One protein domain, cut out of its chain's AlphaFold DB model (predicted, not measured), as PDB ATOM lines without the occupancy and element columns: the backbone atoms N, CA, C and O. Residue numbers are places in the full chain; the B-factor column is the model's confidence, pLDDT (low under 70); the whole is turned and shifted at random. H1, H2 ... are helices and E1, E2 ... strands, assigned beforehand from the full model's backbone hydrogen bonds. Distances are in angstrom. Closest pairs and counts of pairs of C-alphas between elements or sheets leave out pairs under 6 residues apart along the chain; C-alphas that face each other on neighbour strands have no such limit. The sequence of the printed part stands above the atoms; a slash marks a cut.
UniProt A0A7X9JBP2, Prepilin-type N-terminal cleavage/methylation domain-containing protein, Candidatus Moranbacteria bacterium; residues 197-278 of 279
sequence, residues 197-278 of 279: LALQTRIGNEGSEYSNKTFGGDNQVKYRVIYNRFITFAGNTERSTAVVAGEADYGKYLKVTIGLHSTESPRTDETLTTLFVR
ATOM      1  N   LEU A 197      39.371  22.994  48.026       82.38
ATOM      2  CA  LEU A 197      39.719  23.321  46.640       82.38
ATOM      3  C   LEU A 197      41.237  23.237  46.423       82.38
ATOM      4  O   LEU A 197      41.698  22.728  45.400       82.38
ATOM      5  N   ALA A 198      42.024  23.655  47.413       79.81
ATOM      6  CA  ALA A 198      43.464  23.440  47.434       79.81
ATOM      7  C   ALA A 198      43.800  21.937  47.444       79.81
ATOM      8  O   ALA A 198      44.641  21.490  46.662       79.81
ATOM      9  N   LEU A 199      43.102  21.147  48.268       83.25
ATOM     10  CA  LEU A 199      43.242  19.692  48.313       83.25
ATOM     11  C   LEU A 199      42.879  19.048  46.969       83.25
ATOM     12  O   LEU A 199      43.667  18.267  46.440       83.25
ATOM     13  N   GLN A 200      41.736  19.422  46.384       87.81
ATOM     14  CA  GLN A 200      41.315  18.965  45.057       87.81
ATOM     15  C   GLN A 200      42.412  19.239  44.020       87.81
ATOM     16  O   GLN A 200      42.826  18.326  43.308       87.81
ATOM     17  N   THR A 201      42.939  20.466  43.990       86.50
ATOM     18  CA  THR A 201      44.004  20.868  43.057       86.50
ATOM     19  C   THR A 201      45.263  20.015  43.226       86.50
ATOM     20  O   THR A 201      45.890  19.627  42.244       86.50
ATOM     21  N   ARG A 202      45.629  19.684  44.469       84.94
ATOM     22  CA  ARG A 202      46.822  18.885  44.776       84.94
ATOM     23  C   ARG A 202      46.673  17.402  44.464       84.94
ATOM     24  O   ARG A 202      47.654  16.794  44.039       84.94
ATOM     25  N   ILE A 203      45.498  16.818  44.710       88.88
ATOM     26  CA  ILE A 203      45.185  15.428  44.331       88.88
ATOM     27  C   ILE A 203      45.279  15.280  42.807       88.88
ATOM     28  O   ILE A 203      45.791  14.276  42.317       88.88
ATOM     29  N   GLY A 204      44.829  16.299  42.071       89.25
ATOM     30  CA  GLY A 204      44.936  16.369  40.621       89.25
ATOM     31  C   GLY A 204      43.630  16.069  39.887       89.25
ATOM     32  O   GLY A 204      42.557  15.953  40.477       89.25
ATOM     33  N   ASN A 205      43.714  15.978  38.565       90.62
ATOM     34  CA  ASN A 205      42.553  15.898  37.687       90.62
ATOM     35  C   ASN A 205      42.004  14.473  37.594       90.62
ATOM     36  O   ASN A 205      42.755  13.497  37.589       90.62
ATOM     37  N   GLU A 206      40.686  14.354  37.449       92.38
ATOM     38  CA  GLU A 206      40.028  13.075  37.177       92.38
ATOM     39  C   GLU A 206      40.555  12.440  35.881       92.38
ATOM     40  O   GLU A 206      40.838  13.126  34.899       92.38
ATOM     41  N   GLY A 207      40.726  11.118  35.891       91.06
ATOM     42  CA  GLY A 207      41.290  10.350  34.781       91.06
ATOM     43  C   GLY A 207      42.817  10.410  34.666       91.06
ATOM     44  O   GLY A 207      43.380   9.699  33.839       91.06
ATOM     45  N   SER A 208      43.499  11.214  35.486       91.44
ATOM     46  CA  SER A 208      44.963  11.319  35.467       91.44
ATOM     47  C   SER A 208      45.625  10.303  36.403       91.44
ATOM     48  O   SER A 208      45.073   9.932  37.443       91.44
ATOM     49  N   GLU A 209      46.836   9.873  36.044       91.19
ATOM     50  CA  GLU A 209      47.692   9.033  36.884       91.19
ATOM     51  C   GLU A 209      48.873   9.844  37.434       91.19
ATOM     52  O   GLU A 209      49.433  10.701  36.751       91.19
ATOM     53  N   TYR A 210      49.258   9.569  38.677       87.56
ATOM     54  CA  TYR A 210      50.264  10.321  39.414       87.56
ATOM     55  C   TYR A 210      51.268   9.396  40.090       87.56
ATOM     56  O   TYR A 210      50.924   8.418  40.756       87.56
ATOM     57  N   SER A 211      52.540   9.773  39.977       83.38
ATOM     58  CA  SER A 211      53.672   9.142  40.659       83.38
ATOM     59  C   SER A 211      54.359  10.113  41.622       83.38
ATOM     60  O   SER A 211      55.589  10.192  41.682       83.38
ATOM     61  N   ASN A 212      53.562  10.927  42.320       73.12
ATOM     62  CA  ASN A 212      54.085  11.979  43.183       73.12
ATOM     63  C   ASN A 212      54.547  11.428  44.544       73.12
ATOM     64  O   ASN A 212      53.996  10.466  45.077       73.12
ATOM     65  N   LYS A 213      55.572  12.064  45.126       67.62
ATOM     66  CA  LYS A 213      56.015  11.758  46.498       67.62
ATOM     67  C   LYS A 213      55.020  12.256  47.551       67.62
ATOM     68  O   LYS A 213      54.959  11.696  48.640       67.62
ATOM     69  N   THR A 214      54.229  13.277  47.215       73.00
ATOM     70  CA  THR A 214      53.307  13.962  48.131       73.00
ATOM     71  C   THR A 214      52.301  13.004  48.761       73.00
ATOM     72  O   THR A 214      52.197  12.944  49.982       73.00
ATOM     73  N   PHE A 215      51.599  12.219  47.941       82.25
ATOM     74  CA  PHE A 215      50.596  11.264  48.412       82.25
ATOM     75  C   PHE A 215      51.035   9.809  48.228       82.25
ATOM     76  O   PHE A 215      50.594   8.957  48.989       82.25
ATOM     77  N   GLY A 216      51.966   9.516  47.311       71.38
ATOM     78  CA  GLY A 216      52.561   8.179  47.178       71.38
ATOM     79  C   GLY A 216      53.546   7.811  48.296       71.38
ATOM     80  O   GLY A 216      53.903   6.643  48.460       71.38
ATOM     81  N   GLY A 217      53.979   8.796  49.087       65.19
ATOM     82  CA  GLY A 217      54.898   8.622  50.208       65.19
ATOM     83  C   GLY A 217      56.313   8.205  49.828       65.19
ATOM     84  O   GLY A 217      56.720   8.327  48.673       65.19
ATOM     85  N   ASP A 218      57.064   7.723  50.821       62.12
ATOM     86  CA  ASP A 218      58.487   7.383  50.670       62.12
ATOM     87  C   ASP A 218      58.692   6.213  49.703       62.12
ATOM     88  O   ASP A 218      59.655   6.187  48.941       62.12
ATOM     89  N   ASN A 219      57.708   5.313  49.649       69.25
ATOM     90  CA  ASN A 219      57.672   4.186  48.718       69.25
ATOM     91  C   ASN A 219      57.083   4.556  47.342       69.25
ATOM     92  O   ASN A 219      56.914   3.674  46.505       69.25
ATOM     93  N   GLN A 220      56.747   5.836  47.118       78.06
ATOM     94  CA  GLN A 220      56.202   6.395  45.874       78.06
ATOM     95  C   GLN A 220      55.074   5.572  45.244       78.06
ATOM     96  O   GLN A 220      55.036   5.402  44.023       78.06
ATOM     97  N   VAL A 221      54.149   5.072  46.066       86.31
ATOM     98  CA  VAL A 221      53.004   4.304  45.579       86.31
ATOM     99  C   VAL A 221      52.215   5.169  44.602       86.31
ATOM    100  O   VAL A 221      51.691   6.225  44.965       86.31
ATOM    101  N   LYS A 222      52.147   4.736  43.345       90.25
ATOM    102  CA  LYS A 222      51.497   5.512  42.292       90.25
ATOM    103  C   LYS A 222      49.986   5.278  42.309       90.25
ATOM    104  O   LYS A 222      49.519   4.150  42.479       90.25
ATOM    105  N   TYR A 223      49.208   6.325  42.065       92.12
ATOM    106  CA  TYR A 223      47.746   6.249  42.034       92.12
ATOM    107  C   TYR A 223      47.175   6.894  40.781       92.12
ATOM    108  O   TYR A 223      47.838   7.668  40.101       92.12
ATOM    109  N   ARG A 224      45.919   6.573  40.492       92.69
ATOM    110  CA  ARG A 224      45.085   7.250  39.506       92.69
ATOM    111  C   ARG A 224      43.885   7.877  40.193       92.69
ATOM    112  O   ARG A 224      43.351   7.310  41.150       92.69
ATOM    113  N   VAL A 225      43.450   9.023  39.694       94.50
ATOM    114  CA  VAL A 225      42.282   9.739  40.211       94.50
ATOM    115  C   VAL A 225      41.068   9.342  39.385       94.50
ATOM    116  O   VAL A 225      41.050   9.521  38.171       94.50
ATOM    117  N   ILE A 226      40.049   8.791  40.037       93.06
ATOM    118  CA  ILE A 226      38.796   8.383  39.389       93.06
ATOM    119  C   ILE A 226      37.756   9.480  39.577       93.06
ATOM    120  O   ILE A 226      37.187   9.966  38.604       93.06
ATOM    121  N   TYR A 227      37.568   9.910  40.825       93.06
ATOM    122  CA  TYR A 227      36.724  11.046  41.173       93.06
ATOM    123  C   TYR A 227      37.496  12.004  42.072       93.06
ATOM    124  O   TYR A 227      38.197  11.577  42.984       93.06
ATOM    125  N   ASN A 228      37.365  13.297  41.812       93.88
ATOM    126  CA  ASN A 228      37.908  14.367  42.634       93.88
ATOM    127  C   ASN A 228      37.091  15.632  42.369       93.88
ATOM    128  O   ASN A 228      37.527  16.551  41.673       93.88
ATOM    129  N   ARG A 229      35.854  15.636  42.865       91.62
ATOM    130  CA  ARG A 229      34.844  16.648  42.533       91.62
ATOM    131  C   ARG A 229      34.046  17.076  43.753       91.62
ATOM    132  O   ARG A 229      33.807  16.280  44.664       91.62
ATOM    133  N   PHE A 230      33.600  18.329  43.742       90.44
ATOM    134  CA  PHE A 230      32.628  18.799  44.718       90.44
ATOM    135  C   PHE A 230      31.253  18.213  44.422       90.44
ATOM    136  O   PHE A 230      30.832  18.178  43.265       90.44
ATOM    137  N   ILE A 231      30.561  17.757  45.460       90.75
ATOM    138  CA  ILE A 231      29.230  17.156  45.354       90.75
ATOM    139  C   ILE A 231      28.237  17.855  46.284       90.75
ATOM    140  O   ILE A 231      28.616  18.594  47.191       90.75
ATOM    141  N   THR A 232      26.952  17.608  46.059       88.44
ATOM    142  CA  THR A 232      25.875  17.984  46.978       88.44
ATOM    143  C   THR A 232      24.884  16.830  47.093       88.44
ATOM    144  O   THR A 232      24.850  15.938  46.237       88.44
ATOM    145  N   PHE A 233      24.087  16.845  48.155       85.31
ATOM    146  CA  PHE A 233      23.056  15.852  48.420       85.31
ATOM    147  C   PHE A 233      21.687  16.520  48.356       85.31
ATOM    148  O   PHE A 233      21.423  17.494  49.057       85.31
ATOM    149  N   ALA A 234      20.801  15.976  47.525       83.38
ATOM    150  CA  ALA A 234      19.389  16.322  47.531       83.38
ATOM    151  C   ALA A 234      18.660  15.284  48.395       83.38
ATOM    152  O   ALA A 234      18.415  14.156  47.963       83.38
ATOM    153  N   GLY A 235      18.387  15.632  49.655       82.62
ATOM    154  CA  GLY A 235      17.917  14.665  50.649       82.62
ATOM    155  C   GLY A 235      18.979  13.594  50.917       82.62
ATOM    156  O   GLY A 235      20.077  13.916  51.362       82.62
ATOM    157  N   ASN A 236      18.666  12.333  50.603       83.69
ATOM    158  CA  ASN A 236      19.573  11.192  50.792       83.69
ATOM    159  C   ASN A 236      20.294  10.757  49.502       83.69
ATOM    160  O   ASN A 236      20.943   9.711  49.488       83.69
ATOM    161  N   THR A 237      20.173  11.516  48.411       84.69
ATOM    162  CA  THR A 237      20.739  11.146  47.107       84.69
ATOM    163  C   THR A 237      21.838  12.119  46.692       84.69
ATOM    164  O   THR A 237      21.638  13.332  46.677       84.69
ATOM    165  N   GLU A 238      23.009  11.581  46.341       86.38
ATOM    166  CA  GLU A 238      24.097  12.351  45.728       86.38
ATOM    167  C   GLU A 238      23.648  12.876  44.358       86.38
ATOM    168  O   GLU A 238      23.187  12.115  43.504       86.38
ATOM    169  N   ARG A 239      23.806  14.182  44.130       85.44
ATOM    170  CA  ARG A 239      23.567  14.783  42.816       85.44
ATOM    171  C   ARG A 239      24.604  14.258  41.818       85.44
ATOM    172  O   ARG A 239      25.800  14.298  42.080       85.44
ATOM    173  N   SER A 240      24.155  13.827  40.640       74.50
ATOM    174  CA  SER A 240      25.026  13.209  39.622       74.50
ATOM    175  C   SER A 240      26.015  14.175  38.957       74.50
ATOM    176  O   SER A 240      26.968  13.738  38.312       74.50
ATOM    177  N   THR A 241      25.799  15.484  39.090       83.00
ATOM    178  CA  THR A 241      26.668  16.529  38.539       83.00
ATOM    179  C   THR A 241      27.514  17.161  39.632       83.00
ATOM    180  O   THR A 241      27.017  17.419  40.730       83.00
ATOM    181  N   ALA A 242      28.768  17.466  39.299       84.38
ATOM    182  CA  ALA A 242      29.653  18.201  40.188       84.38
ATOM    183  C   ALA A 242      29.081  19.590  40.515       84.38
ATOM    184  O   ALA A 242      28.482  20.244  39.662       84.38
ATOM    185  N   VAL A 243      29.301  20.029  41.749       85.19
ATOM    186  CA  VAL A 243      29.008  21.388  42.204       85.19
ATOM    187  C   VAL A 243      30.104  22.310  41.679       85.19
ATOM    188  O   VAL A 243      31.294  22.025  41.837       85.19
ATOM    189  N   VAL A 244      29.707  23.418  41.060       85.56
ATOM    190  CA  VAL A 244      30.621  24.397  40.456       85.56
ATOM    191  C   VAL A 244      30.671  25.695  41.259       85.56
ATOM    192  O   VAL A 244      29.810  25.950  42.102       85.56
ATOM    193  N   ALA A 245      31.689  26.519  41.000       82.00
ATOM    194  CA  ALA A 245      31.826  27.825  41.636       82.00
ATOM    195  C   ALA A 245      30.560  28.675  41.427       82.00
ATOM    196  O   ALA A 245      30.008  28.732  40.330       82.00
ATOM    197  N   GLY A 246      30.103  29.327  42.495       77.44
ATOM    198  CA  GLY A 246      28.861  30.103  42.544       77.44
ATOM    199  C   GLY A 246      27.674  29.349  43.156       77.44
ATOM    200  O   GLY A 246      26.771  29.983  43.704       77.44
ATOM    201  N   GLU A 247      27.684  28.013  43.156       81.75
ATOM    202  CA  GLU A 247      26.647  27.226  43.827       81.75
ATOM    203  C   GLU A 247      26.795  27.280  45.361       81.75
ATOM    204  O   GLU A 247      27.894  27.378  45.910       81.75
ATOM    205  N   ALA A 248      25.672  27.197  46.083       75.44
ATOM    206  CA  ALA A 248      25.639  27.349  47.542       75.44
ATOM    207  C   ALA A 248      26.444  26.279  48.301       75.44
ATOM    208  O   ALA A 248      26.881  26.523  49.427       75.44
ATOM    209  N   ASP A 249      26.634  25.103  47.700       78.56
ATOM    210  CA  ASP A 249      27.361  23.978  48.292       78.56
ATOM    211  C   ASP A 249      28.806  23.855  47.804       78.56
ATOM    212  O   ASP A 249      29.515  22.918  48.188       78.56
ATOM    213  N   TYR A 250      29.269  24.799  46.980       81.06
ATOM    214  CA  TYR A 250      30.628  24.762  46.465       81.06
ATOM    215  C   TYR A 250      31.634  24.851  47.614       81.06
ATOM    216  O   TYR A 250      31.503  25.674  48.524       81.06
ATOM    217  N   GLY A 251      32.616  23.948  47.611       75.19
ATOM    218  CA  GLY A 251      33.596  23.881  48.690       75.19
ATOM    219  C   GLY A 251      33.103  23.232  49.991       75.19
ATOM    220  O   GLY A 251      33.830  23.292  50.980       75.19
ATOM    221  N   LYS A 252      31.898  22.632  50.042       78.81
ATOM    222  CA  LYS A 252      31.389  21.949  51.254       78.81
ATOM    223  C   LYS A 252      31.758  20.469  51.324       78.81
ATOM    224  O   LYS A 252      32.251  20.022  52.360       78.81
ATOM    225  N   TYR A 253      31.508  19.728  50.247       86.31
ATOM    226  CA  TYR A 253      31.701  18.279  50.182       86.31
ATOM    227  C   TYR A 253      32.595  17.925  49.002       86.31
ATOM    228  O   TYR A 253      32.209  18.154  47.859       86.31
ATOM    229  N   LEU A 254      33.767  17.354  49.263       89.75
ATOM    230  CA  LEU A 254      34.679  16.870  48.230       89.75
ATOM    231  C   LEU A 254      34.675  15.342  48.231       89.75
ATOM    232  O   LEU A 254      35.083  14.715  49.212       89.75
ATOM    233  N   LYS A 255      34.230  14.745  47.125       93.62
ATOM    234  CA  LYS A 255      34.288  13.299  46.912       93.62
ATOM    235  C   LYS A 255      35.573  12.953  46.181       93.62
ATOM    236  O   LYS A 255      35.801  13.427  45.066       93.62
ATOM    237  N   VAL A 256      36.379  12.105  46.811       94.94
ATOM    238  CA  VAL A 256      37.648  11.627  46.265       94.94
ATOM    239  C   VAL A 256      37.585  10.116  46.131       94.94
ATOM    240  O   VAL A 256      37.350   9.416  47.114       94.94
ATOM    241  N   THR A 257      37.823   9.618  44.923       95.38
ATOM    242  CA  THR A 257      37.981   8.197  44.623       95.38
ATOM    243  C   THR A 257      39.293   7.992  43.889       95.38
ATOM    244  O   THR A 257      39.522   8.581  42.830       95.38
ATOM    245  N   ILE A 258      40.138   7.122  44.432       94.69
ATOM    246  CA  ILE A 258      41.445   6.782  43.871       94.69
ATOM    247  C   ILE A 258      41.536   5.286  43.569       94.69
ATOM    248  O   ILE A 258      40.893   4.462  44.218       94.69
ATOM    249  N   GLY A 259      42.353   4.941  42.582       93.31
ATOM    250  CA  GLY A 259      42.763   3.572  42.279       93.31
ATOM    251  C   GLY A 259      44.279   3.493  42.139       93.31
ATOM    252  O   GLY A 259      44.961   4.517  42.124       93.31
ATOM    253  N   LEU A 260      44.832   2.287  42.022       92.88
ATOM    254  CA  LEU A 260      46.262   2.150  41.753       92.88
ATOM    255  C   LEU A 260      46.579   2.556  40.314       92.88
ATOM    256  O   LEU A 260      45.776   2.348  39.400       92.88
ATOM    257  N   HIS A 261      47.759   3.132  40.112       91.06
ATOM    258  CA  HIS A 261      48.250   3.436  38.773       91.06
ATOM    259  C   HIS A 261      48.339   2.156  37.935       91.06
ATOM    260  O   HIS A 261      48.650   1.077  38.439       91.06
ATOM    261  N   SER A 262      48.141   2.291  36.629       87.50
ATOM    262  CA  SER A 262      48.283   1.233  35.629       87.50
ATOM    263  C   SER A 262      49.570   0.385  35.720       87.50
ATOM    264  O   SER A 262      49.540  -0.784  35.327       87.50
ATOM    265  N   THR A 263      50.673   0.931  36.250       87.06
ATOM    266  CA  THR A 263      51.981   0.261  36.363       87.06
ATOM    267  C   THR A 263      52.257  -0.328  37.749       87.06
ATOM    268  O   THR A 263      53.324  -0.899  37.960       87.06
ATOM    269  N   GLU A 264      51.365  -0.139  38.723       86.50
ATOM    270  CA  GLU A 264      51.550  -0.670  40.076       86.50
ATOM    271  C   GLU A 264      51.227  -2.161  40.152       86.50
ATOM    272  O   GLU A 264      50.275  -2.652  39.546       86.50
ATOM    273  N   SER A 265      52.012  -2.874  40.961       84.56
ATOM    274  CA  SER A 265      51.783  -4.284  41.273       84.56
ATOM    275  C   SER A 265      51.426  -4.454  42.755       84.56
ATOM    276  O   SER A 265      52.111  -3.883  43.612       84.56
ATOM    277  N   PRO A 266      50.382  -5.223  43.107       83.12
ATOM    278  CA  PRO A 266      49.505  -5.970  42.207       83.12
ATOM    279  C   PRO A 266      48.474  -5.068  41.517       83.12
ATOM    280  O   PRO A 266      47.876  -4.196  42.150       83.12
ATOM    281  N   ARG A 267      48.222  -5.317  40.227       77.56
ATOM    282  CA  ARG A 267      47.163  -4.629  39.488       77.56
ATOM    283  C   ARG A 267      45.821  -5.261  39.840       77.56
ATOM    284  O   ARG A 267      45.596  -6.439  39.577       77.56
ATOM    285  N   THR A 268      44.947  -4.471  40.446       84.06
ATOM    286  CA  THR A 268      43.570  -4.854  40.766       84.06
ATOM    287  C   THR A 268      42.641  -3.695  40.419       84.06
ATOM    288  O   THR A 268      43.093  -2.553  40.299       84.06
ATOM    289  N   ASP A 269      41.352  -3.982  40.270       87.19
ATOM    290  CA  ASP A 269      40.320  -2.965  40.029       87.19
ATOM    291  C   ASP A 269      39.791  -2.344  41.331       87.19
ATOM    292  O   ASP A 269      38.773  -1.657  41.329       87.19
ATOM    293  N   GLU A 270      40.494  -2.571  42.446       92.00
ATOM    294  CA  GLU A 270      40.156  -1.985  43.735       92.00
ATOM    295  C   GLU A 270      40.265  -0.459  43.672       92.00
ATOM    296  O   GLU A 270      41.203   0.119  43.105       92.00
ATOM    297  N   THR A 271      39.289   0.193  44.288       94.50
ATOM    298  CA  THR A 271      39.232   1.646  44.413       94.50
ATOM    299  C   THR A 271      38.891   1.997  45.845       94.50
ATOM    300  O   THR A 271      38.225   1.236  46.545       94.50
ATOM    301  N   LEU A 272      39.348   3.160  46.288       94.94
ATOM    302  CA  LEU A 272      39.056   3.666  47.617       94.94
ATOM    303  C   LEU A 272      38.390   5.026  47.488       94.94
ATOM    304  O   LEU A 272      38.905   5.904  46.796       94.94
ATOM    305  N   THR A 273      37.241   5.178  48.143       95.12
ATOM    306  CA  THR A 273      36.455   6.415  48.138       95.12
ATOM    307  C   THR A 273      36.394   7.001  49.538       95.12
ATOM    308  O   THR A 273      36.169   6.285  50.509       95.12
ATOM    309  N   THR A 274      36.562   8.314  49.644       93.56
ATOM    310  CA  THR A 274      36.365   9.075  50.878       93.56
ATOM    311  C   THR A 274      35.630  10.372  50.572       93.56
ATOM    312  O   THR A 274      35.849  11.009  49.538       93.56
ATOM    313  N   LEU A 275      34.750  10.758  51.494       91.38
ATOM    314  CA  LEU A 275      34.051  12.031  51.462       91.38
ATOM    315  C   LEU A 275      34.678  12.979  52.481       91.38
ATOM    316  O   LEU A 275      34.607  12.740  53.687       91.38
ATOM    317  N   PHE A 276      35.252  14.074  51.999       86.62
ATOM    318  CA  PHE A 276      35.725  15.151  52.854       86.62
ATOM    319  C   PHE A 276      34.640  16.201  53.022       86.62
ATOM    320  O   PHE A 276      34.045  16.668  52.051       86.62
ATOM    321  N   VAL A 277      34.400  16.584  54.272       82.94
ATOM    322  CA  VAL A 277      33.382  17.568  54.634       82.94
ATOM    323  C   VAL A 277      34.058  18.736  55.313       82.94
ATOM    324  O   VAL A 277      34.737  18.532  56.324       82.94
ATOM    325  N   ARG A 278      33.832  19.944  54.789       72.94
ATOM    326  CA  ARG A 278      34.297  21.195  55.393       72.94
ATOM    327  C   ARG A 278      33.748  21.309  56.821       72.94
ATOM    328  O   ARG A 278      32.534  21.467  57.019       72.94
TER     329      ARG A 278
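AT A GLANCE: This is residues 197 to 278 of the 279 residues of the protein "Prepilin-type N-terminal cleavage/methylation domain-containing protein" of Candidatus Moranbacteria bacterium (UniProt A0A7X9JBP2). A twisted sheet of three strands runs along the long axis, with helix H1 over one face; small H2 is near the start of E1, its Gly 216 and Tyr 223 of E1 having C-alphas 7.3 A apart, and the loop of residues 232 to 252 is at the sheet's other end. The 82 printed residues, under half in named elements, hold H1, H2, E1, E2, E3 in that order, a mixed class. The antiparallel sheet, E1-E2-E3, is a meander, each strand neighbouring the one before. It is only just compact, close to loose: radius of gyration of the C-alphas 13.9 A, spans 40 by 24 by 18 A.

HOW THE PARTS SIT: Start at inner strand E2, residues 253 to 260. It forms hairpins with E1, residues 223 to 231, at 165 degrees, and E3, residues 271 to 277, at 160 degrees. Within hydrogen-bond range, find N 224 and O 259, 2.8 A, and N 254 and O 276, 2.9 A. H1, residues 197 to 203, is on the sheet, height 9.1 A; its closest C-alpha pair with E1 is Gln 200 and Asn 228, 6.2 A. Every O i to N i+4 pair in H1 is within range; H2, residues 213 to 216, is too short for one and not on the sheet.

IN THESE COORDINATES: Find H1 beginning at C-alpha 197, (39.719, 23.321, 46.640). E1 spans 21.7 A, E2 23.3 A; E3 ends at C-alpha 277, (33.382, 17.568, 54.634).

THE WHOLE: The farthest C-alphas, Gly 246 and Pro 266, are 41.6 A apart. The printed part has no cut; E1 to E2 is a long link. Residues 213 and 217 to 219 have pLDDT under 70.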